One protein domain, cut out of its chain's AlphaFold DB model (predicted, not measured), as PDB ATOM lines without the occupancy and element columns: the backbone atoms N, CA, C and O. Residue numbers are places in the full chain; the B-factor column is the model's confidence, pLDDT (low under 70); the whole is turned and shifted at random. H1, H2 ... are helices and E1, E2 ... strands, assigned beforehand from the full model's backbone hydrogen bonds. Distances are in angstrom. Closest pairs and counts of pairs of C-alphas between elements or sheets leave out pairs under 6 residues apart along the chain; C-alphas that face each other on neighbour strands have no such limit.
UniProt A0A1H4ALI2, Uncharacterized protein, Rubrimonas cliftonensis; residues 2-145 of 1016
ATOM      1  N   ALA A   2      37.906  96.106 -19.007       52.47
ATOM      2  CA  ALA A   2      38.514  95.221 -18.005       52.47
ATOM      3  C   ALA A   2      38.412  95.789 -16.570       52.47
ATOM      4  O   ALA A   2      37.968  95.080 -15.677       52.47
ATOM      5  N   ASP A   3      38.695  97.085 -16.388       75.69
ATOM      6  CA  ASP A   3      38.661  97.718 -15.055       75.69
ATOM      7  C   ASP A   3      37.248  97.766 -14.451       75.69
ATOM      8  O   ASP A   3      37.055  97.414 -13.291       75.69
ATOM      9  N   GLN A   4      36.231  98.073 -15.266       80.12
ATOM     10  CA  GLN A   4      34.830  98.076 -14.825       80.12
ATOM     11  C   GLN A   4      34.380  96.692 -14.337       80.12
ATOM     12  O   GLN A   4      33.705  96.580 -13.322       80.12
ATOM     13  N   GLN A   5      34.780  95.630 -15.045       82.12
ATOM     14  CA  GLN A   5      34.409  94.263 -14.690       82.12
ATOM     15  C   GLN A   5      35.061  93.822 -13.369       82.12
ATOM     16  O   GLN A   5      34.414  93.158 -12.565       82.12
ATOM     17  N   SER A   6      36.310  94.235 -13.122       80.19
ATOM     18  CA  SER A   6      37.009  93.993 -11.851       80.19
ATOM     19  C   SER A   6      36.367  94.753 -10.683       80.19
ATOM     20  O   SER A   6      36.253  94.224  -9.574       80.19
ATOM     21  N   MET A   7      35.927  95.990 -10.927       85.19
ATOM     22  CA  MET A   7      35.227  96.805  -9.934       85.19
ATOM     23  C   MET A   7      33.870  96.187  -9.567       85.19
ATOM     24  O   MET A   7      33.584  96.001  -8.384       85.19
ATOM     25  N   ASP A   8      33.075  95.799 -10.569       88.62
ATOM     26  CA  ASP A   8      31.771  95.155 -10.373       88.62
ATOM     27  C   ASP A   8      31.911  93.828  -9.603       88.62
ATOM     28  O   ASP A   8      31.102  93.524  -8.724       88.62
ATOM     29  N   GLU A   9      32.966  93.051  -9.872       87.56
ATOM     30  CA  GLU A   9      33.250  91.814  -9.140       87.56
ATOM     31  C   GLU A   9      33.618  92.080  -7.671       87.56
ATOM     32  O   GLU A   9      33.104  91.408  -6.773       87.56
ATOM     33  N   THR A  10      34.451  93.090  -7.405       85.75
ATOM     34  CA  THR A  10      34.841  93.482  -6.038       85.75
ATOM     35  C   THR A  10      33.633  93.967  -5.237       85.75
ATOM     36  O   THR A  10      33.417  93.541  -4.101       85.75
ATOM     37  N   LEU A  11      32.795  94.802  -5.853       88.69
ATOM     38  CA  LEU A  11      31.537  95.277  -5.280       88.69
ATOM     39  C   LEU A  11      30.579  94.136  -4.966       88.69
ATOM     40  O   LEU A  11      30.011  94.084  -3.874       88.69
ATOM     41  N   MET A  12      30.435  93.192  -5.894       88.19
ATOM     42  CA  MET A  12      29.585  92.026  -5.705       88.19
ATOM     43  C   MET A  12      30.089  91.141  -4.558       88.19
ATOM     44  O   MET A  12      29.275  90.669  -3.768       88.19
ATOM     45  N   ARG A  13      31.407  90.959  -4.405       84.19
ATOM     46  CA  ARG A  13      31.998  90.217  -3.274       84.19
ATOM     47  C   ARG A  13      31.744  90.915  -1.932       84.19
ATOM     48  O   ARG A  13      31.315  90.259  -0.986       84.19
ATOM     49  N   LEU A  14      31.932  92.236  -1.854       84.31
ATOM     50  CA  LEU A  14      31.652  93.021  -0.640       84.31
ATOM     51  C   LEU A  14      30.162  92.992  -0.259       84.31
ATOM     52  O   LEU A  14      29.822  92.872   0.921       84.31
ATOM     53  N   ALA A  15      29.276  93.050  -1.255       87.81
ATOM     54  CA  ALA A  15      27.833  92.937  -1.066       87.81
ATOM     55  C   ALA A  15      27.416  91.531  -0.610       87.81
ATOM     56  O   ALA A  15      26.622  91.384   0.318       87.81
ATOM     57  N   GLN A  16      27.983  90.482  -1.219       85.25
ATOM     58  CA  GLN A  16      27.737  89.083  -0.845       85.25
ATOM     59  C   GLN A  16      28.195  88.771   0.582       85.25
ATOM     60  O   GLN A  16      27.491  88.060   1.298       85.25
ATOM     61  N   ALA A  17      29.320  89.346   1.013       80.38
ATOM     62  CA  ALA A  17      29.802  89.246   2.388       80.38
ATOM     63  C   ALA A  17      28.933  90.040   3.390       80.38
ATOM     64  O   ALA A  17      29.076  89.881   4.601       80.38
ATOM     65  N   GLY A  18      28.016  90.891   2.910       85.56
ATOM     66  CA  GLY A  18      27.183  91.758   3.747       85.56
ATOM     67  C   GLY A  18      27.963  92.896   4.407       85.56
ATOM     68  O   GLY A  18      27.528  93.417   5.428       85.56
ATOM     69  N   VAL A  19      29.118  93.248   3.842       85.69
ATOM     70  CA  VAL A  19      30.079  94.204   4.406       85.69
ATOM     71  C   VAL A  19      29.845  95.622   3.875       85.69
ATOM     72  O   VAL A  19      30.134  96.607   4.551       85.69
ATOM     73  N   ALA A  20      29.272  95.734   2.678       91.75
ATOM     74  CA  ALA A  20      28.816  96.993   2.111       91.75
ATOM     75  C   ALA A  20      27.407  96.832   1.546       91.75
ATOM     76  O   ALA A  20      27.098  95.843   0.883       91.75
ATOM     77  N   THR A  21      26.552  97.819   1.799       93.00
ATOM     78  CA  THR A  21      25.185  97.868   1.258       93.00
ATOM     79  C   THR A  21      25.044  98.910   0.161       93.00
ATOM     80  O   THR A  21      24.066  98.886  -0.578       93.00
ATOM     81  N   HIS A  22      26.005  99.824   0.047       95.50
ATOM     82  CA  HIS A  22      25.974 100.922  -0.904       95.50
ATOM     83  C   HIS A  22      27.360 101.145  -1.503       95.50
ATOM     84  O   HIS A  22      28.382 100.955  -0.841       95.50
ATOM     85  N   HIS A  23      27.373 101.576  -2.757       95.69
ATOM     86  CA  HIS A  23      28.549 102.034  -3.480       95.69
ATOM     87  C   HIS A  23      28.360 103.491  -3.873       95.69
ATOM     88  O   HIS A  23      27.324 103.848  -4.425       95.69
ATOM     89  N   LEU A  24      29.348 104.326  -3.577       95.19
ATOM     90  CA  LEU A  24      29.408 105.721  -3.973       95.19
ATOM     91  C   LEU A  24      30.517 105.890  -4.999       95.19
ATOM     92  O   LEU A  24      31.685 105.636  -4.704       95.19
ATOM     93  N   SER A  25      30.148 106.369  -6.182       93.56
ATOM     94  CA  SER A  25      31.081 106.694  -7.258       93.56
ATOM     95  C   SER A  25      30.911 108.140  -7.699       93.56
ATOM     96  O   SER A  25      29.789 108.628  -7.903       93.56
ATOM     97  N   PHE A  26      32.031 108.822  -7.903       88.56
ATOM     98  CA  PHE A  26      32.036 110.140  -8.521       88.56
ATOM     99  C   PHE A  26      31.976 110.018 -10.051       88.56
ATOM    100  O   PHE A  26      32.419 109.014 -10.602       88.56
ATOM    101  N   PRO A  27      31.435 111.024 -10.759       85.12
ATOM    102  CA  PRO A  27      31.446 111.042 -12.218       85.12
ATOM    103  C   PRO A  27      32.878 110.934 -12.762       85.12
ATOM    104  O   PRO A  27      33.759 111.644 -12.277       85.12
ATOM    105  N   ASP A  28      33.076 110.136 -13.816       76.25
ATOM    106  CA  ASP A  28      34.378 109.760 -14.408       76.25
ATOM    107  C   ASP A  28      35.349 110.927 -14.699       76.25
ATOM    108  O   ASP A  28      36.553 110.724 -14.825       76.25
ATOM    109  N   GLY A  29      34.853 112.164 -14.801       75.19
ATOM    110  CA  GLY A  29      35.683 113.356 -15.001       75.19
ATOM    111  C   GLY A  29      36.373 113.890 -13.740       75.19
ATOM    112  O   GLY A  29      37.405 114.537 -13.863       75.19
ATOM    113  N   LEU A  30      35.828 113.639 -12.545       75.12
ATOM    114  CA  LEU A  30      36.388 114.137 -11.279       75.12
ATOM    115  C   LEU A  30      37.482 113.218 -10.729       75.12
ATOM    116  O   LEU A  30      38.459 113.706 -10.175       75.12
ATOM    117  N   ALA A  31      37.352 111.904 -10.924       75.31
ATOM    118  CA  ALA A  31      38.326 110.930 -10.434       75.31
ATOM    119  C   ALA A  31      39.697 111.052 -11.125       75.31
ATOM    120  O   ALA A  31      40.728 110.879 -10.484       75.31
ATOM    121  N   ALA A  32      39.727 111.402 -12.416       78.19
ATOM    122  CA  ALA A  32      40.971 111.500 -13.186       78.19
ATOM    123  C   ALA A  32      41.857 112.703 -12.804       78.19
ATOM    124  O   ALA A  32      43.059 112.685 -13.067       78.19
ATOM    125  N   GLU A  33      41.273 113.746 -12.207       84.50
ATOM    126  CA  GLU A  33      41.973 114.968 -11.786       84.50
ATOM    127  C   GLU A  33      42.066 115.104 -10.257       84.50
ATOM    128  O   GLU A  33      42.616 116.090  -9.766       84.50
ATOM    129  N   ALA A  34      41.546 114.125  -9.508       82.00
ATOM    130  CA  ALA A  34      41.508 114.163  -8.055       82.00
ATOM    131  C   ALA A  34      42.924 114.160  -7.469       82.00
ATOM    132  O   ALA A  34      43.743 113.282  -7.752       82.00
ATOM    133  N   SER A  35      43.214 115.155  -6.636       89.69
ATOM    134  CA  SER A  35      44.432 115.174  -5.837       89.69
ATOM    135  C   SER A  35      44.284 114.275  -4.604       89.69
ATOM    136  O   SER A  35      43.176 113.942  -4.185       89.69
ATOM    137  N   LEU A  36      45.408 113.916  -3.978       83.38
ATOM    138  CA  LEU A  36      45.395 113.194  -2.699       83.38
ATOM    139  C   LEU A  36      44.605 113.965  -1.622       83.38
ATOM    140  O   LEU A  36      43.929 113.357  -0.797       83.38
ATOM    141  N   ASP A  37      44.657 115.300  -1.653       86.06
ATOM    142  CA  ASP A  37      43.931 116.159  -0.715       86.06
ATOM    143  C   ASP A  37      42.409 116.051  -0.910       86.06
ATOM    144  O   ASP A  37      41.663 116.036   0.070       86.06
ATOM    145  N   ASP A  38      41.944 115.900  -2.158       87.00
ATOM    146  CA  ASP A  38      40.524 115.684  -2.468       87.00
ATOM    147  C   ASP A  38      40.047 114.315  -1.965       87.00
ATOM    148  O   ASP A  38      38.934 114.182  -1.456       87.00
ATOM    149  N   GLU A  39      40.904 113.296  -2.059       89.94
ATOM    150  CA  GLU A  39      40.611 111.951  -1.564       89.94
ATOM    151  C   GLU A  39      40.549 111.902  -0.030       89.94
ATOM    152  O   GLU A  39      39.655 111.270   0.538       89.94
ATOM    153  N   VAL A  40      41.449 112.615   0.657       88.00
ATOM    154  CA  VAL A  40      41.421 112.757   2.121       88.00
ATOM    155  C   VAL A  40      40.167 113.508   2.564       88.00
ATOM    156  O   VAL A  40      39.472 113.044   3.468       88.00
ATOM    157  N   ALA A  41      39.826 114.617   1.901       88.94
ATOM    158  CA  ALA A  41      38.612 115.373   2.199       88.94
ATOM    159  C   ALA A  41      37.343 114.533   1.976       88.94
ATOM    160  O   ALA A  41      36.404 114.597   2.774       88.94
ATOM    161  N   ALA A  42      37.320 113.708   0.922       89.31
ATOM    162  CA  ALA A  42      36.228 112.778   0.656       89.31
ATOM    163  C   ALA A  42      36.117 111.722   1.758       89.31
ATOM    164  O   ALA A  42      35.033 111.503   2.291       89.31
ATOM    165  N   LEU A  43      37.220 111.109   2.177       90.50
ATOM    166  CA  LEU A  43      37.190 110.126   3.257       90.50
ATOM    167  C   LEU A  43      36.745 110.727   4.593       90.50
ATOM    168  O   LEU A  43      35.933 110.111   5.281       90.50
ATOM    169  N   GLU A  44      37.205 111.929   4.946       91.12
ATOM    170  CA  GLU A  44      36.768 112.622   6.164       91.12
ATOM    171  C   GLU A  44      35.269 112.948   6.120       91.12
ATOM    172  O   GLU A  44      34.545 112.659   7.074       91.12
ATOM    173  N   ALA A  45      34.771 113.465   4.994       91.38
ATOM    174  CA  ALA A  45      33.350 113.760   4.829       91.38
ATOM    175  C   ALA A  45      32.481 112.494   4.918       91.38
ATOM    176  O   ALA A  45      31.424 112.512   5.553       91.38
ATOM    177  N   LEU A  46      32.921 111.383   4.315       90.94
ATOM    178  CA  LEU A  46      32.196 110.111   4.360       90.94
ATOM    179  C   LEU A  46      32.226 109.513   5.773       90.94
ATOM    180  O   LEU A  46      31.205 109.039   6.275       90.94
ATOM    181  N   ALA A  47      33.376 109.605   6.444       91.06
ATOM    182  CA  ALA A  47      33.571 109.170   7.819       91.06
ATOM    183  C   ALA A  47      32.762 109.990   8.829       91.06
ATOM    184  O   ALA A  47      32.545 109.513   9.931       91.06
ATOM    185  N   GLU A  48      32.264 111.176   8.493       92.00
ATOM    186  CA  GLU A  48      31.310 111.894   9.347       92.00
ATOM    187  C   GLU A  48      29.858 111.459   9.102       92.00
ATOM    188  O   GLU A  48      29.035 111.506  10.017       92.00
ATOM    189  N   LEU A  49      29.532 111.004   7.889       91.62
ATOM    190  CA  LEU A  49      28.154 110.734   7.464       91.62
ATOM    191  C   LEU A  49      27.710 109.281   7.643       91.62
ATOM    192  O   LEU A  49      26.514 109.030   7.773       91.62
ATOM    193  N   VAL A  50      28.647 108.334   7.640       91.25
ATOM    194  CA  VAL A  50      28.331 106.902   7.605       91.25
ATOM    195  C   VAL A  50      28.762 106.181   8.878       91.25
ATOM    196  O   VAL A  50      29.950 106.052   9.164       91.25
ATOM    197  N   ASP A  51      27.791 105.645   9.616       82.06
ATOM    198  CA  ASP A  51      28.017 104.848  10.826       82.06
ATOM    199  C   ASP A  51      28.486 103.422  10.475       82.06
ATOM    200  O   ASP A  51      27.750 102.450  10.646       82.06
ATOM    201  N   GLY A  52      29.709 103.290   9.956       85.19
ATOM    202  CA  GLY A  52      30.275 102.002   9.558       85.19
ATOM    203  C   GLY A  52      31.680 102.094   8.953       85.19
ATOM    204  O   GLY A  52      32.221 103.193   8.799       85.19
ATOM    205  N   PRO A  53      32.298 100.939   8.645       88.44
ATOM    206  CA  PRO A  53      33.553 100.886   7.904       88.44
ATOM    207  C   PRO A  53      33.375 101.408   6.473       88.44
ATOM    208  O   PRO A  53      32.321 101.240   5.855       88.44
ATOM    209  N   ILE A  54      34.432 102.031   5.951       93.38
ATOM    210  CA  ILE A  54      34.479 102.566   4.589       93.38
ATOM    211  C   ILE A  54      35.528 101.786   3.804       93.38
ATOM    212  O   ILE A  54      36.688 101.715   4.210       93.38
ATOM    213  N   TYR A  55      35.129 101.235   2.663       92.31
ATOM    214  CA  TYR A  55      35.986 100.458   1.778       92.31
ATOM    215  C   TYR A  55      36.320 101.279   0.541       92.31
ATOM    216  O   TYR A  55      35.428 101.599  -0.241       92.31
ATOM    217  N   ARG A  56      37.588 101.627   0.337       93.31
ATOM    218  CA  ARG A  56      38.024 102.305  -0.886       93.31
ATOM    219  C   ARG A  56      38.191 101.284  -2.003       93.31
ATOM    220  O   ARG A  56      39.017 100.391  -1.879       93.31
ATOM    221  N   ILE A  57      37.428 101.434  -3.078       90.25
ATOM    222  CA  ILE A  57      37.456 100.540  -4.245       90.25
ATOM    223  C   ILE A  57      38.386 101.086  -5.321       90.25
ATOM    224  O   ILE A  57      39.143 100.331  -5.914       90.25
ATOM    225  N   ASP A  58      38.331 102.398  -5.530       89.75
ATOM    226  CA  ASP A  58      39.138 103.150  -6.486       89.75
ATOM    227  C   ASP A  58      39.276 104.602  -5.981       89.75
ATOM    228  O   ASP A  58      38.595 104.977  -5.014       89.75
ATOM    229  N   PRO A  59      40.128 105.447  -6.591       89.19
ATOM    230  CA  PRO A  59      40.186 106.870  -6.267       89.19
ATOM    231  C   PRO A  59      38.799 107.510  -6.393       89.19
ATOM    232  O   PRO A  59      38.173 107.458  -7.452       89.19
ATOM    233  N   LEU A  60      38.306 108.095  -5.297       91.31
ATOM    234  CA  LEU A  60      36.940 108.623  -5.195       91.31
ATOM    235  C   LEU A  60      35.840 107.577  -5.499       91.31
ATOM    236  O   LEU A  60      34.798 107.894  -6.069       91.31
ATOM    237  N   SER A  61      36.046 106.319  -5.118       93.50
ATOM    238  CA  SER A  61      35.049 105.250  -5.229       93.50
ATOM    239  C   SER A  61      35.035 104.443  -3.935       93.50
ATOM    240  O   SER A  61      36.046 103.853  -3.547       93.50
ATOM    241  N   TYR A  62      33.896 104.437  -3.238       95.00
ATOM    242  CA  TYR A  62      33.797 103.904  -1.877       95.00
ATOM    243  C   TYR A  62      32.591 102.979  -1.710       95.00
ATOM    244  O   TYR A  62      31.483 103.312  -2.116       95.00
ATOM    245  N   ALA A  63      32.785 101.839  -1.058       95.38
ATOM    246  CA  ALA A  63      31.726 100.964  -0.564       95.38
ATOM    247  C   ALA A  63      31.543 101.161   0.943       95.38
ATOM    248  O   ALA A  63      32.519 101.296   1.677       95.38
ATOM    249  N   PHE A  64      30.301 101.166   1.419       94.62
ATOM    250  CA  PHE A  64      30.005 101.317   2.844       94.62
ATOM    251  C   PHE A  64      28.618 100.788   3.219       94.62
ATOM    252  O   PHE A  64      27.784 100.475   2.364       94.62
ATOM    253  N   GLU A  65      28.362 100.691   4.524       93.00
ATOM    254  CA  GLU A  65      27.046 100.369   5.072       93.00
ATOM    255  C   GLU A  65      26.290 101.652   5.443       93.00
ATOM    256  O   GLU A  65      26.683 102.372   6.356       93.00
ATOM    257  N   CYS A  66      25.178 101.937   4.764       88.62
ATOM    258  CA  CYS A  66      24.304 103.059   5.108       88.62
ATOM    259  C   CYS A  66      23.032 102.560   5.799       88.62
ATOM    260  O   CYS A  66      22.273 101.789   5.213       88.62
ATOM    261  N   LYS A  67      22.780 103.030   7.027       83.62
ATOM    262  CA  LYS A  67      21.526 102.777   7.770       83.62
ATOM    263  C   LYS A  67      20.441 103.827   7.504       83.62
ATOM    264  O   LYS A  67      19.285 103.609   7.858       83.62
ATOM    265  N   GLY A  68      20.818 104.969   6.927       86.44
ATOM    266  CA  GLY A  68      19.926 106.082   6.599       86.44
ATOM    267  C   GLY A  68      19.538 106.130   5.122       86.44
ATOM    268  O   GLY A  68      19.890 105.246   4.345       86.44
ATOM    269  N   ASP A  69      18.828 107.193   4.745       90.94
ATOM    270  CA  ASP A  69      18.498 107.483   3.349       90.94
ATOM    271  C   ASP A  69      19.788 107.750   2.545       90.94
ATOM    272  O   ASP A  69      20.483 108.738   2.823       90.94
ATOM    273  N   PRO A  70      20.141 106.893   1.568       89.50
ATOM    274  CA  PRO A  70      21.358 107.065   0.789       89.50
ATOM    275  C   PRO A  70      21.355 108.383   0.007       89.50
ATOM    276  O   PRO A  70      22.403 109.011  -0.113       89.50
ATOM    277  N   GLU A  71      20.203 108.879  -0.453       89.75
ATOM    278  CA  GLU A  71      20.140 110.165  -1.159       89.75
ATOM    279  C   GLU A  71      20.484 111.343  -0.232       89.75
ATOM    280  O   GLU A  71      21.138 112.308  -0.649       89.75
ATOM    281  N   ALA A  72      20.115 111.245   1.049       90.19
ATOM    282  CA  ALA A  72      20.492 112.222   2.066       90.19
ATOM    283  C   ALA A  72      22.000 112.180   2.359       90.19
ATOM    284  O   ALA A  72      22.619 113.239   2.492       90.19
ATOM    285  N   VAL A  73      22.607 110.987   2.390       89.56
ATOM    286  CA  VAL A  73      24.065 110.827   2.537       89.56
ATOM    287  C   VAL A  73      24.801 111.405   1.329       89.56
ATOM    288  O   VAL A  73      25.711 112.205   1.524       89.56
ATOM    289  N   ALA A  74      24.377 111.100   0.097       90.06
ATOM    290  CA  ALA A  74      24.951 111.688  -1.120       90.06
ATOM    291  C   ALA A  74      24.879 113.221  -1.108       90.06
ATOM    292  O   ALA A  74      25.853 113.894  -1.441       90.06
ATOM    293  N   SER A  75      23.734 113.774  -0.704       90.06
ATOM    294  CA  SER A  75      23.510 115.222  -0.672       90.06
ATOM    295  C   SER A  75      24.371 115.913   0.387       90.06
ATOM    296  O   SER A  75      25.045 116.896   0.084       90.06
ATOM    297  N   ALA A  76      24.406 115.375   1.610       89.94
ATOM    298  CA  ALA A  76      25.222 115.911   2.699       89.94
ATOM    299  C   ALA A  76      26.726 115.784   2.406       89.94
ATOM    300  O   ALA A  76      27.523 116.647   2.773       89.94
ATOM    301  N   PHE A  77      27.115 114.720   1.709       91.25
ATOM    302  CA  PHE A  77      28.486 114.494   1.283       91.25
ATOM    303  C   PHE A  77      28.924 115.493   0.208       91.25
ATOM    304  O   PHE A  77      29.990 116.098   0.317       91.25
ATOM    305  N   ALA A  78      28.067 115.742  -0.787       90.62
ATOM    306  CA  ALA A  78      28.298 116.758  -1.809       90.62
ATOM    307  C   ALA A  78      28.432 118.163  -1.207       90.62
ATOM    308  O   ALA A  78      29.315 118.923  -1.601       90.62
ATOM    309  N   GLU A  79      27.589 118.485  -0.220       91.19
ATOM    310  CA  GLU A  79      27.641 119.754   0.509       91.19
ATOM    311  C   GLU A  79      28.974 119.928   1.250       91.19
ATOM    312  O   GLU A  79      29.593 120.989   1.147       91.19
ATOM    313  N   LYS A  80      29.463 118.883   1.933       89.88
ATOM    314  CA  LYS A  80      30.750 118.911   2.651       89.88
ATOM    315  C   LYS A  80      31.953 119.086   1.727       89.88
ATOM    316  O   LYS A  80      32.878 119.811   2.081       89.88
ATOM    317  N   LEU A  81      31.924 118.469   0.548       87.44
ATOM    318  CA  LEU A  81      32.985 118.597  -0.455       87.44
ATOM    319  C   LEU A  81      32.877 119.864  -1.313       87.44
ATOM    320  O   LEU A  81      33.758 120.134  -2.124       87.44
ATOM    321  N   GLY A  82      31.795 120.639  -1.175       91.69
ATOM    322  CA  GLY A  82      31.516 121.766  -2.065       91.69
ATOM    323  C   GLY A  82      31.294 121.342  -3.522       91.69
ATOM    324  O   GLY A  82      31.474 122.151  -4.435       91.69
ATOM    325  N   ALA A  83      30.915 120.081  -3.756       86.38
ATOM    326  CA  ALA A  83      30.682 119.547  -5.088       86.38
ATOM    327  C   ALA A  83      29.337 120.063  -5.641       86.38
ATOM    328  O   ALA A  83      28.315 119.992  -4.956       86.38
ATOM    329  N   PRO A  84      29.283 120.567  -6.891       85.81
ATOM    330  CA  PRO A  84      28.060 121.138  -7.469       85.81
ATOM    331  C   PRO A  84      26.988 120.087  -7.794       85.81
ATOM    332  O   PRO A  84      25.826 120.435  -8.004       85.81
ATOM    333  N   THR A  85      27.377 118.816  -7.862       87.69
ATOM    334  CA  THR A  85      26.500 117.678  -8.140       87.69
ATOM    335  C   THR A  85      26.793 116.564  -7.144       87.69
ATOM    336  O   THR A  85      27.971 116.240  -6.963       87.69
ATOM    337  N   PRO A  86      25.764 115.963  -6.525       88.94
ATOM    338  CA  PRO A  86      25.973 114.843  -5.627       88.94
ATOM    339  C   PRO A  86      26.540 113.629  -6.369       88.94
ATOM    340  O   PRO A  86      26.204 113.422  -7.540       88.94
ATOM    341  N   PRO A  87      27.415 112.841  -5.718       90.38
ATOM    342  CA  PRO A  87      27.891 111.593  -6.292       90.38
ATOM    343  C   PRO A  87      26.738 110.601  -6.431       90.38
ATOM    344  O   PRO A  87      25.704 110.710  -5.766       90.38
ATOM    345  N   THR A  88      26.922 109.618  -7.308       93.50
ATOM    346  CA  THR A  88      25.921 108.565  -7.487       93.50
ATOM    347  C   THR A  88      26.102 107.546  -6.373       93.50
ATOM    348  O   THR A  88      27.207 107.034  -6.203       93.50
ATOM    349  N   ILE A  89      25.035 107.258  -5.625       93.25
ATOM    350  CA  ILE A  89      25.000 106.139  -4.681       93.25
ATOM    351  C   ILE A  89      24.113 105.043  -5.261       93.25
ATOM    352  O   ILE A  89      22.949 105.279  -5.579       93.25
ATOM    353  N   VAL A  90      24.672 103.845  -5.391       93.00
ATOM    354  CA  VAL A  90      23.983 102.648  -5.869       93.00
ATOM    355  C   VAL A  90      23.843 101.680  -4.702       93.00
ATOM    356  O   VAL A  90      24.827 101.355  -4.038       93.00
ATOM    357  N   ALA A  91      22.620 101.227  -4.433       91.50
ATOM    358  CA  ALA A  91      22.398 100.145  -3.482       91.50
ATOM    359  C   ALA A  91      22.962  98.839  -4.057       91.50
ATOM    360  O   ALA A  91      22.695  98.483  -5.205       91.50
ATOM    361  N   LEU A  92      23.740  98.130  -3.251       89.94
ATOM    362  CA  LEU A  92      24.292  96.832  -3.595       89.94
ATOM    363  C   LEU A  92      23.295  95.750  -3.168       89.94
ATOM    364  O   LEU A  92      23.062  95.534  -1.978       89.94
ATOM    365  N   GLU A  93      22.686  95.069  -4.136       81.81
ATOM    366  CA  GLU A  93      21.791  93.948  -3.853       81.81
ATOM    367  C   GLU A  93      22.608  92.713  -3.455       81.81
ATOM    368  O   GLU A  93      23.211  92.035  -4.290       81.81
ATOM    369  N   ALA A  94      22.619  92.393  -2.161       70.12
ATOM    370  CA  ALA A  94      23.118  91.105  -1.702       70.12
ATOM    371  C   ALA A  94      22.140  89.993  -2.141       70.12
ATOM    372  O   ALA A  94      20.936  90.105  -1.878       70.12
ATOM    373  N   PRO A  95      22.603  88.896  -2.775       57.94
ATOM    374  CA  PRO A  95      21.736  87.763  -3.080       57.94
ATOM    375  C   PRO A  95      21.165  87.177  -1.778       57.94
ATOM    376  O   PRO A  95      21.857  87.113  -0.765       57.94
ATOM    377  N   ALA A  96      19.904  86.735  -1.806       48.69
ATOM    378  CA  ALA A  96      19.087  86.363  -0.641       48.69
ATOM    379  C   ALA A  96      19.534  85.102   0.153       48.69
ATOM    380  O   ALA A  96      18.693  84.378   0.683       48.69
ATOM    381  N   GLN A  97      20.832  84.790   0.237       47.94
ATOM    382  CA  GLN A  97      21.347  83.630   0.973       47.94
ATOM    383  C   GLN A  97      21.630  83.918   2.461       47.94
ATOM    384  O   GLN A  97      21.830  85.056   2.884       47.94
ATOM    385  N   ALA A  98      21.577  82.842   3.256       40.03
ATOM    386  CA  ALA A  98      21.340  82.814   4.699       40.03
ATOM    387  C   ALA A  98      22.391  83.536   5.589       40.03
ATOM    388  O   ALA A  98      23.588  83.496   5.302       40.03
ATOM    389  N   PRO A  99      21.962  84.121   6.728       44.09
ATOM    390  CA  PRO A  99      22.781  84.944   7.631       44.09
ATOM    391  C   PRO A  99      23.926  84.215   8.363       44.09
ATOM    392  O   PRO A  99      24.761  84.878   8.968       44.09
ATOM    393  N   GLU A 100      24.020  82.884   8.295       43.19
ATOM    394  CA  GLU A 100      25.054  82.091   8.988       43.19
ATOM    395  C   GLU A 100      26.463  82.244   8.381       43.19
ATOM    396  O   GLU A 100      27.452  82.057   9.088       43.19
ATOM    397  N   ARG A 101      26.584  82.685   7.118       47.44
ATOM    398  CA  ARG A 101      27.881  83.068   6.515       47.44
ATOM    399  C   ARG A 101      28.420  84.410   7.043       47.44
ATOM    400  O   ARG A 101      29.626  84.569   7.189       47.44
ATOM    401  N   ARG A 102      27.538  85.318   7.486       50.16
ATOM    402  CA  ARG A 102      27.894  86.693   7.904       50.16
ATOM    403  C   ARG A 102      28.768  86.774   9.162       50.16
ATOM    404  O   ARG A 102      29.489  87.747   9.331       50.16
ATOM    405  N   ALA A 103      28.723  85.784  10.058       39.00
ATOM    406  CA  ALA A 103      29.487  85.817  11.314       39.00
ATOM    407  C   ALA A 103      30.940  85.318  11.164       39.00
ATOM    408  O   ALA A 103      31.819  85.768  11.898       39.00
ATOM    409  N   SER A 104      31.195  84.415  10.209       38.06
ATOM    410  CA  SER A 104      32.530  83.862   9.935       38.06
ATOM    411  C   SER A 104      33.372  84.798   9.065       38.06
ATOM    412  O   SER A 104      34.576  84.917   9.280       38.06
ATOM    413  N   ASP A 105      32.723  85.522   8.151       44.75
ATOM    414  CA  ASP A 105      33.363  86.512   7.275       44.75
ATOM    415  C   ASP A 105      33.765  87.787   8.050       44.75
ATOM    416  O   ASP A 105      34.742  88.462   7.724       44.75
ATOM    417  N   MET A 106      33.064  88.080   9.153       42.34
ATOM    418  CA  MET A 106      33.269  89.260  10.000       42.34
ATOM    419  C   MET A 106      34.433  89.115  11.003       42.34
ATOM    420  O   MET A 106      35.100  90.099  11.323       42.34
ATOM    421  N   LEU A 107      34.720  87.906  11.500       39.16
ATOM    422  CA  LEU A 107      35.747  87.689  12.534       39.16
ATOM    423  C   LEU A 107      37.186  87.740  12.001       39.16
ATOM    424  O   LEU A 107      38.105  88.071  12.751       39.16
ATOM    425  N   THR A 108      37.388  87.511  10.708       40.47
ATOM    426  CA  THR A 108      38.731  87.541  10.104       40.47
ATOM    427  C   THR A 108      39.072  88.903   9.499       40.47
ATOM    428  O   THR A 108      40.233  89.308   9.524       40.47
ATOM    429  N   LEU A 109      38.059  89.688   9.117       40.12
ATOM    430  CA  LEU A 109      38.197  91.127   8.854       40.12
ATOM    431  C   LEU A 109      38.649  91.887  10.121       40.12
ATOM    432  O   LEU A 109      39.458  92.809  10.046       40.12
ATOM    433  N   LEU A 110      38.197  91.443  11.301       38.09
ATOM    434  CA  LEU A 110      38.604  91.976  12.608       38.09
ATOM    435  C   LEU A 110      39.954  91.428  13.113       38.09
ATOM    436  O   LEU A 110      40.659  92.130  13.834       38.09
ATOM    437  N   GLY A 111      40.353  90.215  12.713       37.81
ATOM    438  CA  GLY A 111      41.661  89.632  13.051       37.81
ATOM    439  C   GLY A 111      42.851  90.329  12.373       37.81
ATOM    440  O   GLY A 111      43.911  90.457  12.981       37.81
ATOM    441  N   ALA A 112      42.664  90.855  11.157       38.75
ATOM    442  CA  ALA A 112      43.683  91.632  10.441       38.75
ATOM    443  C   ALA A 112      43.841  93.077  10.965       38.75
ATOM    444  O   ALA A 112      44.901  93.675  10.807       38.75
ATOM    445  N   LEU A 113      42.829  93.620  11.657       35.66
ATOM    446  CA  LEU A 113      42.883  94.928  12.330       35.66
ATOM    447  C   LEU A 113      43.591  94.882  13.704       35.66
ATOM    448  O   LEU A 113      43.766  95.918  14.341       35.66
ATOM    449  N   ALA A 114      43.993  93.697  14.184       31.22
ATOM    450  CA  ALA A 114      44.386  93.471  15.576       31.22
ATOM    451  C   ALA A 114      45.902  93.373  15.856       31.22
ATOM    452  O   ALA A 114      46.268  92.932  16.950       31.22
ATOM    453  N   ARG A 115      46.808  93.812  14.959       34.88
ATOM    454  CA  ARG A 115      48.190  94.127  15.384       34.88
ATOM    455  C   ARG A 115      48.615  95.565  15.087       34.88
ATOM    456  O   ARG A 115      48.350  96.058  13.995       34.88
ATOM    457  N   PRO A 116      49.242  96.235  16.073       37.00
ATOM    458  CA  PRO A 116      49.241  97.684  16.188       37.00
ATOM    459  C   PRO A 116      50.623  98.242  15.857       37.00
ATOM    460  O   PRO A 116      51.590  97.852  16.498       37.00
ATOM    461  N   ASP A 117      50.726  99.182  14.922       30.62
ATOM    462  CA  ASP A 117      51.827 100.155  15.004       30.62
ATOM    463  C   ASP A 117      51.553 101.524  14.378       30.62
ATOM    464  O   ASP A 117      52.438 102.373  14.367       30.62
ATOM    465  N   GLU A 118      50.311 101.837  13.998       32.72
ATOM    466  CA  GLU A 118      49.921 103.238  13.845       32.72
ATOM    467  C   GLU A 118      48.631 103.527  14.607       32.72
ATOM    468  O   GLU A 118      47.572 102.941  14.387       32.72
ATOM    469  N   ALA A 119      48.764 104.431  15.574       33.22
ATOM    470  CA  ALA A 119      47.675 104.982  16.346       33.22
ATOM    471  C   ALA A 119      46.677 105.692  15.420       33.22
ATOM    472  O   ALA A 119      46.894 106.833  15.011       33.22
ATOM    473  N   LEU A 120      45.534 105.056  15.165       36.00
ATOM    474  CA  LEU A 120      44.300 105.791  14.926       36.00
ATOM    475  C   LEU A 120      43.871 106.371  16.274       36.00
ATOM    476  O   LEU A 120      43.504 105.650  17.204       36.00
ATOM    477  N   SER A 121      43.991 107.691  16.396       32.72
ATOM    478  CA  SER A 121      43.391 108.427  17.499       32.72
ATOM    479  C   SER A 121      41.889 108.133  17.549       32.72
ATOM    480  O   SER A 121      41.240 107.915  16.527       32.72
ATOM    481  N   THR A 122      41.344 108.136  18.759       29.83
ATOM    482  CA  THR A 122      39.978 107.758  19.161       29.83
ATOM    483  C   THR A 122      38.816 108.524  18.498       29.83
ATOM    484  O   THR A 122      37.686 108.371  18.942       29.83
ATOM    485  N   ASP A 123      39.064 109.292  17.435       35.78
ATOM    486  CA  ASP A 123      38.072 110.110  16.718       35.78
ATOM    487  C   ASP A 123      37.932 109.789  15.213       35.78
ATOM    488  O   ASP A 123      37.171 110.465  14.525       35.78
ATOM    489  N   ARG A 124      38.620 108.778  14.652       40.53
ATOM    490  CA  ARG A 124      38.564 108.504  13.198       40.53
ATOM    491  C   ARG A 124      38.107 107.080  12.851       40.53
ATOM    492  O   ARG A 124      38.677 106.100  13.323       40.53
ATOM    493  N   ARG A 125      37.060 106.990  12.013       55.41
ATOM    494  CA  ARG A 125      36.499 105.748  11.439       55.41
ATOM    495  C   ARG A 125      37.527 105.073  10.512       55.41
ATOM    496  O   ARG A 125      38.342 105.753   9.892       55.41
ATOM    497  N   VAL A 126      37.503 103.740  10.436       61.41
ATOM    498  CA  VAL A 126      38.499 102.923   9.714       61.41
ATOM    499  C   VAL A 126      38.211 102.919   8.208       61.41
ATOM    500  O   VAL A 126      37.111 102.549   7.793       61.41
ATOM    501  N   VAL A 127      39.209 103.294   7.400       67.25
ATOM    502  CA  VAL A 127      39.189 103.184   5.932       67.25
ATOM    503  C   VAL A 127      40.015 101.969   5.519       67.25
ATOM    504  O   VAL A 127      41.167 101.843   5.933       67.25
ATOM    505  N   ILE A 128      39.436 101.074   4.720       77.38
ATOM    506  CA  ILE A 128      40.052  99.809   4.298       77.38
ATOM    507  C   ILE A 128      40.147  99.793   2.772       77.38
ATOM    508  O   ILE A 128      39.176 100.095   2.088       77.38
ATOM    509  N   ASP A 129      41.297  99.421   2.217       75.62
ATOM    510  CA  ASP A 129      41.410  99.204   0.774       75.62
ATOM    511  C   ASP A 129      40.646  97.926   0.369       75.62
ATOM    512  O   ASP A 129      40.861  96.851   0.938       75.62
ATOM    513  N   ALA A 130      39.717  98.037  -0.582       59.97
ATOM    514  CA  ALA A 130      38.800  96.968  -0.970       59.97
ATOM    515  C   ALA A 130      39.518  95.789  -1.631       59.97
ATOM    516  O   ALA A 130      39.096  94.648  -1.435       59.97
ATOM    517  N   GLY A 131      40.625  96.033  -2.345       49.16
ATOM    518  CA  GLY A 131      41.459  94.959  -2.890       49.16
ATOM    519  C   GLY A 131      42.067  94.105  -1.774       49.16
ATOM    520  O   GLY A 131      42.119  92.879  -1.870       49.16
ATOM    521  N   TYR A 132      42.431  94.746  -0.660       46.56
ATOM    522  CA  TYR A 132      42.950  94.077   0.531       46.56
ATOM    523  C   TYR A 132      41.844  93.353   1.313       46.56
ATOM    524  O   TYR A 132      42.044  92.229   1.766       46.56
ATOM    525  N   ALA A 133      40.655  93.954   1.429       50.62
ATOM    526  CA  ALA A 133      39.499  93.333   2.078       50.62
ATOM    527  C   ALA A 133      38.995  92.090   1.322       50.62
ATOM    528  O   ALA A 133      38.684  91.079   1.947       50.62
ATOM    529  N   ALA A 134      38.955  92.140  -0.015       45.69
ATOM    530  CA  ALA A 134      38.547  91.016  -0.856       45.69
ATOM    531  C   ALA A 134      39.563  89.860  -0.809       45.69
ATOM    532  O   ALA A 134      39.166  88.706  -0.654       45.69
ATOM    533  N   ALA A 135      40.864  90.165  -0.855       44.62
ATOM    534  CA  ALA A 135      41.925  89.167  -0.703       44.62
ATOM    535  C   ALA A 135      41.955  88.556   0.713       44.62
ATOM    536  O   ALA A 135      42.149  87.351   0.876       44.62
ATOM    537  N   ALA A 136      41.705  89.362   1.752       45.34
ATOM    538  CA  ALA A 136      41.588  88.884   3.129       45.34
ATOM    539  C   ALA A 136      40.354  87.992   3.323       45.34
ATOM    540  O   ALA A 136      40.445  86.971   4.003       45.34
ATOM    541  N   ALA A 137      39.220  88.319   2.698       46.81
ATOM    542  CA  ALA A 137      38.025  87.478   2.711       46.81
ATOM    543  C   ALA A 137      38.265  86.116   2.020       46.81
ATOM    544  O   ALA A 137      37.844  85.084   2.541       46.81
ATOM    545  N   GLU A 138      39.014  86.076   0.913       46.22
ATOM    546  CA  GLU A 138      39.421  84.817   0.265       46.22
ATOM    547  C   GLU A 138      40.363  83.973   1.144       46.22
ATOM    548  O   GLU A 138      40.158  82.768   1.288       46.22
ATOM    549  N   ALA A 139      41.347  84.586   1.810       41.00
ATOM    550  CA  ALA A 139      42.242  83.885   2.743       41.00
ATOM    551  C   ALA A 139      41.516  83.389   4.013       41.00
ATOM    552  O   ALA A 139      41.828  82.338   4.571       41.00
ATOM    553  N   THR A 140      40.492  84.119   4.449       41.09
ATOM    554  CA  THR A 140      39.600  83.744   5.553       41.09
ATOM    555  C   THR A 140      38.779  82.507   5.232       41.09
ATOM    556  O   THR A 140      38.634  81.619   6.072       41.09
ATOM    557  N   ALA A 141      38.250  82.433   4.013       42.59
ATOM    558  CA  ALA A 141      37.510  81.270   3.554       42.59
ATOM    559  C   ALA A 141      38.387  80.001   3.567       42.59
ATOM    560  O   ALA A 141      37.885  78.920   3.868       42.59
ATOM    561  N   ALA A 142      39.706  80.129   3.370       43.56
ATOM    562  CA  ALA A 142      40.657  79.024   3.534       43.56
ATOM    563  C   ALA A 142      40.872  78.609   5.013       43.56
ATOM    564  O   ALA A 142      41.015  77.423   5.297       43.56
ATOM    565  N   ARG A 143      40.778  79.541   5.977       36.84
ATOM    566  CA  ARG A 143      40.776  79.286   7.442       36.84
ATOM    567  C   ARG A 143      39.448  78.697   7.950       36.84
ATOM    568  O   ARG A 143      39.379  78.057   8.988       36.84
ATOM    569  N   ILE A 144      38.358  78.858   7.208       39.03
ATOM    570  CA  ILE A 144      37.120  78.102   7.457       39.03
ATOM    571  C   ILE A 144      37.311  76.617   7.105       39.03
ATOM    572  O   ILE A 144      36.662  75.758   7.697       39.03
ATOM    573  N   SER A 145      38.272  76.293   6.239       39.97
ATOM    574  CA  SER A 145      38.725  74.918   6.020       39.97
ATOM    575  C   SER A 145      39.510  74.362   7.221       39.97
ATOM    576  O   SER A 145      39.392  73.183   7.496       39.97
TER     577      SER A 145
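Overview. This is residues 2 to 145 of the 1016 residues of an uncharacterized protein of Rubrimonas cliftonensis (UniProt A0A1H4ALI2). A twisted five-stranded sheet has helices over both faces, H1 along one face and H3 and H4 over the other, in three layers. H6 stands up from the same face as H1 and reaches away from the sheet as an arm, which H5 crosses; residues 114 to 123 stick out as a loop. The 144 printed residues hold six named helices and five named strands, in the chain order H1 E1 H2 H3 E2 E3 H4 E4 H5 E5 H6. The mixed sheet runs E4 E1 E3 E2 E5, and the class is mixed, helices and strands. The whole is compact, with a radius of gyration of the C-alphas of 15.4 A and spans of 49 by 36 by 31 A.

Arrangement. H1, residues 2 to 16, is on the sheet over E1, residues 22 to 25, and E3, residues 61 to 64, at a height of 9.4 A. E1 and E3 are antiparallel, with N 24 and O 62 within hydrogen-bond range at 2.8 A. H2, residues 28 to 31, is not on the sheet and touches no helix. H3, residues 36 to 49, is over E3 and E2, residues 54 to 58, on the opposite face from H1, only just along the strands at 29 degrees to E2 on the local plane. E2 and E3 form an antiparallel hairpin, with N 55 and O 63 at 2.8 A. H4, residues 70 to 81, touches H3 at a steep tilt of 44 degrees, opposite ways; the closest C-alphas, of Ala 45 and Phe 77, are 6.1 A apart. H4 is over E4, residues 88 to 91, which is antiparallel to E1, with N 90 and O 23 at 2.8 A. E1, H2 H3, E2 and E3, H4, E4 are split strand-helix-strand units, each with another strand between its two parallel ones, and both crossovers are right-handed. E5, residues 127 to 129, is parallel to E2, with N 56 and O 128 at 2.8 A. H6, residues 130 to 145, touches H1 with residues 130 to 134 alone, at 6.8 A between the closest C-alphas, of Thr 10 and Ala 134. H5, residues 99 to 112, touches H6, closest at the C-alphas of Thr 108 and Thr 140, 6.0 A; their tilt of 68 degrees is steep, only just short of about perpendicular. Every O i to N i+4 pair is within hydrogen-bond range in H1, H3 and H4; H6 has 11 of 12, H5 has 4 of 10, with 3 of 11 O i to N i+3 pairs, and H2 is too short for an i+4 pair.

Along the chain. H1 begins at C-alpha 2 (38.514, 95.221, -18.005) and is 21.2 A long; H3 is 20.2 A, H4 16.4 A, H5 22.1 A and E2 12.0 A. H6, 23.1 A long, ends at C-alpha 145 (38.725, 74.918, 6.020).

Size, cuts and confidence. The C-alphas farthest apart, of Pro 84 and Ser 145, are 49.3 A apart. The printed part has no cut, and the link from H5 to E5, residues 113 to 126, is long. The mean pLDDT of the printed part is 72.1; residue 2, residues 95 to 127 and residues 130 to 145 are under 70.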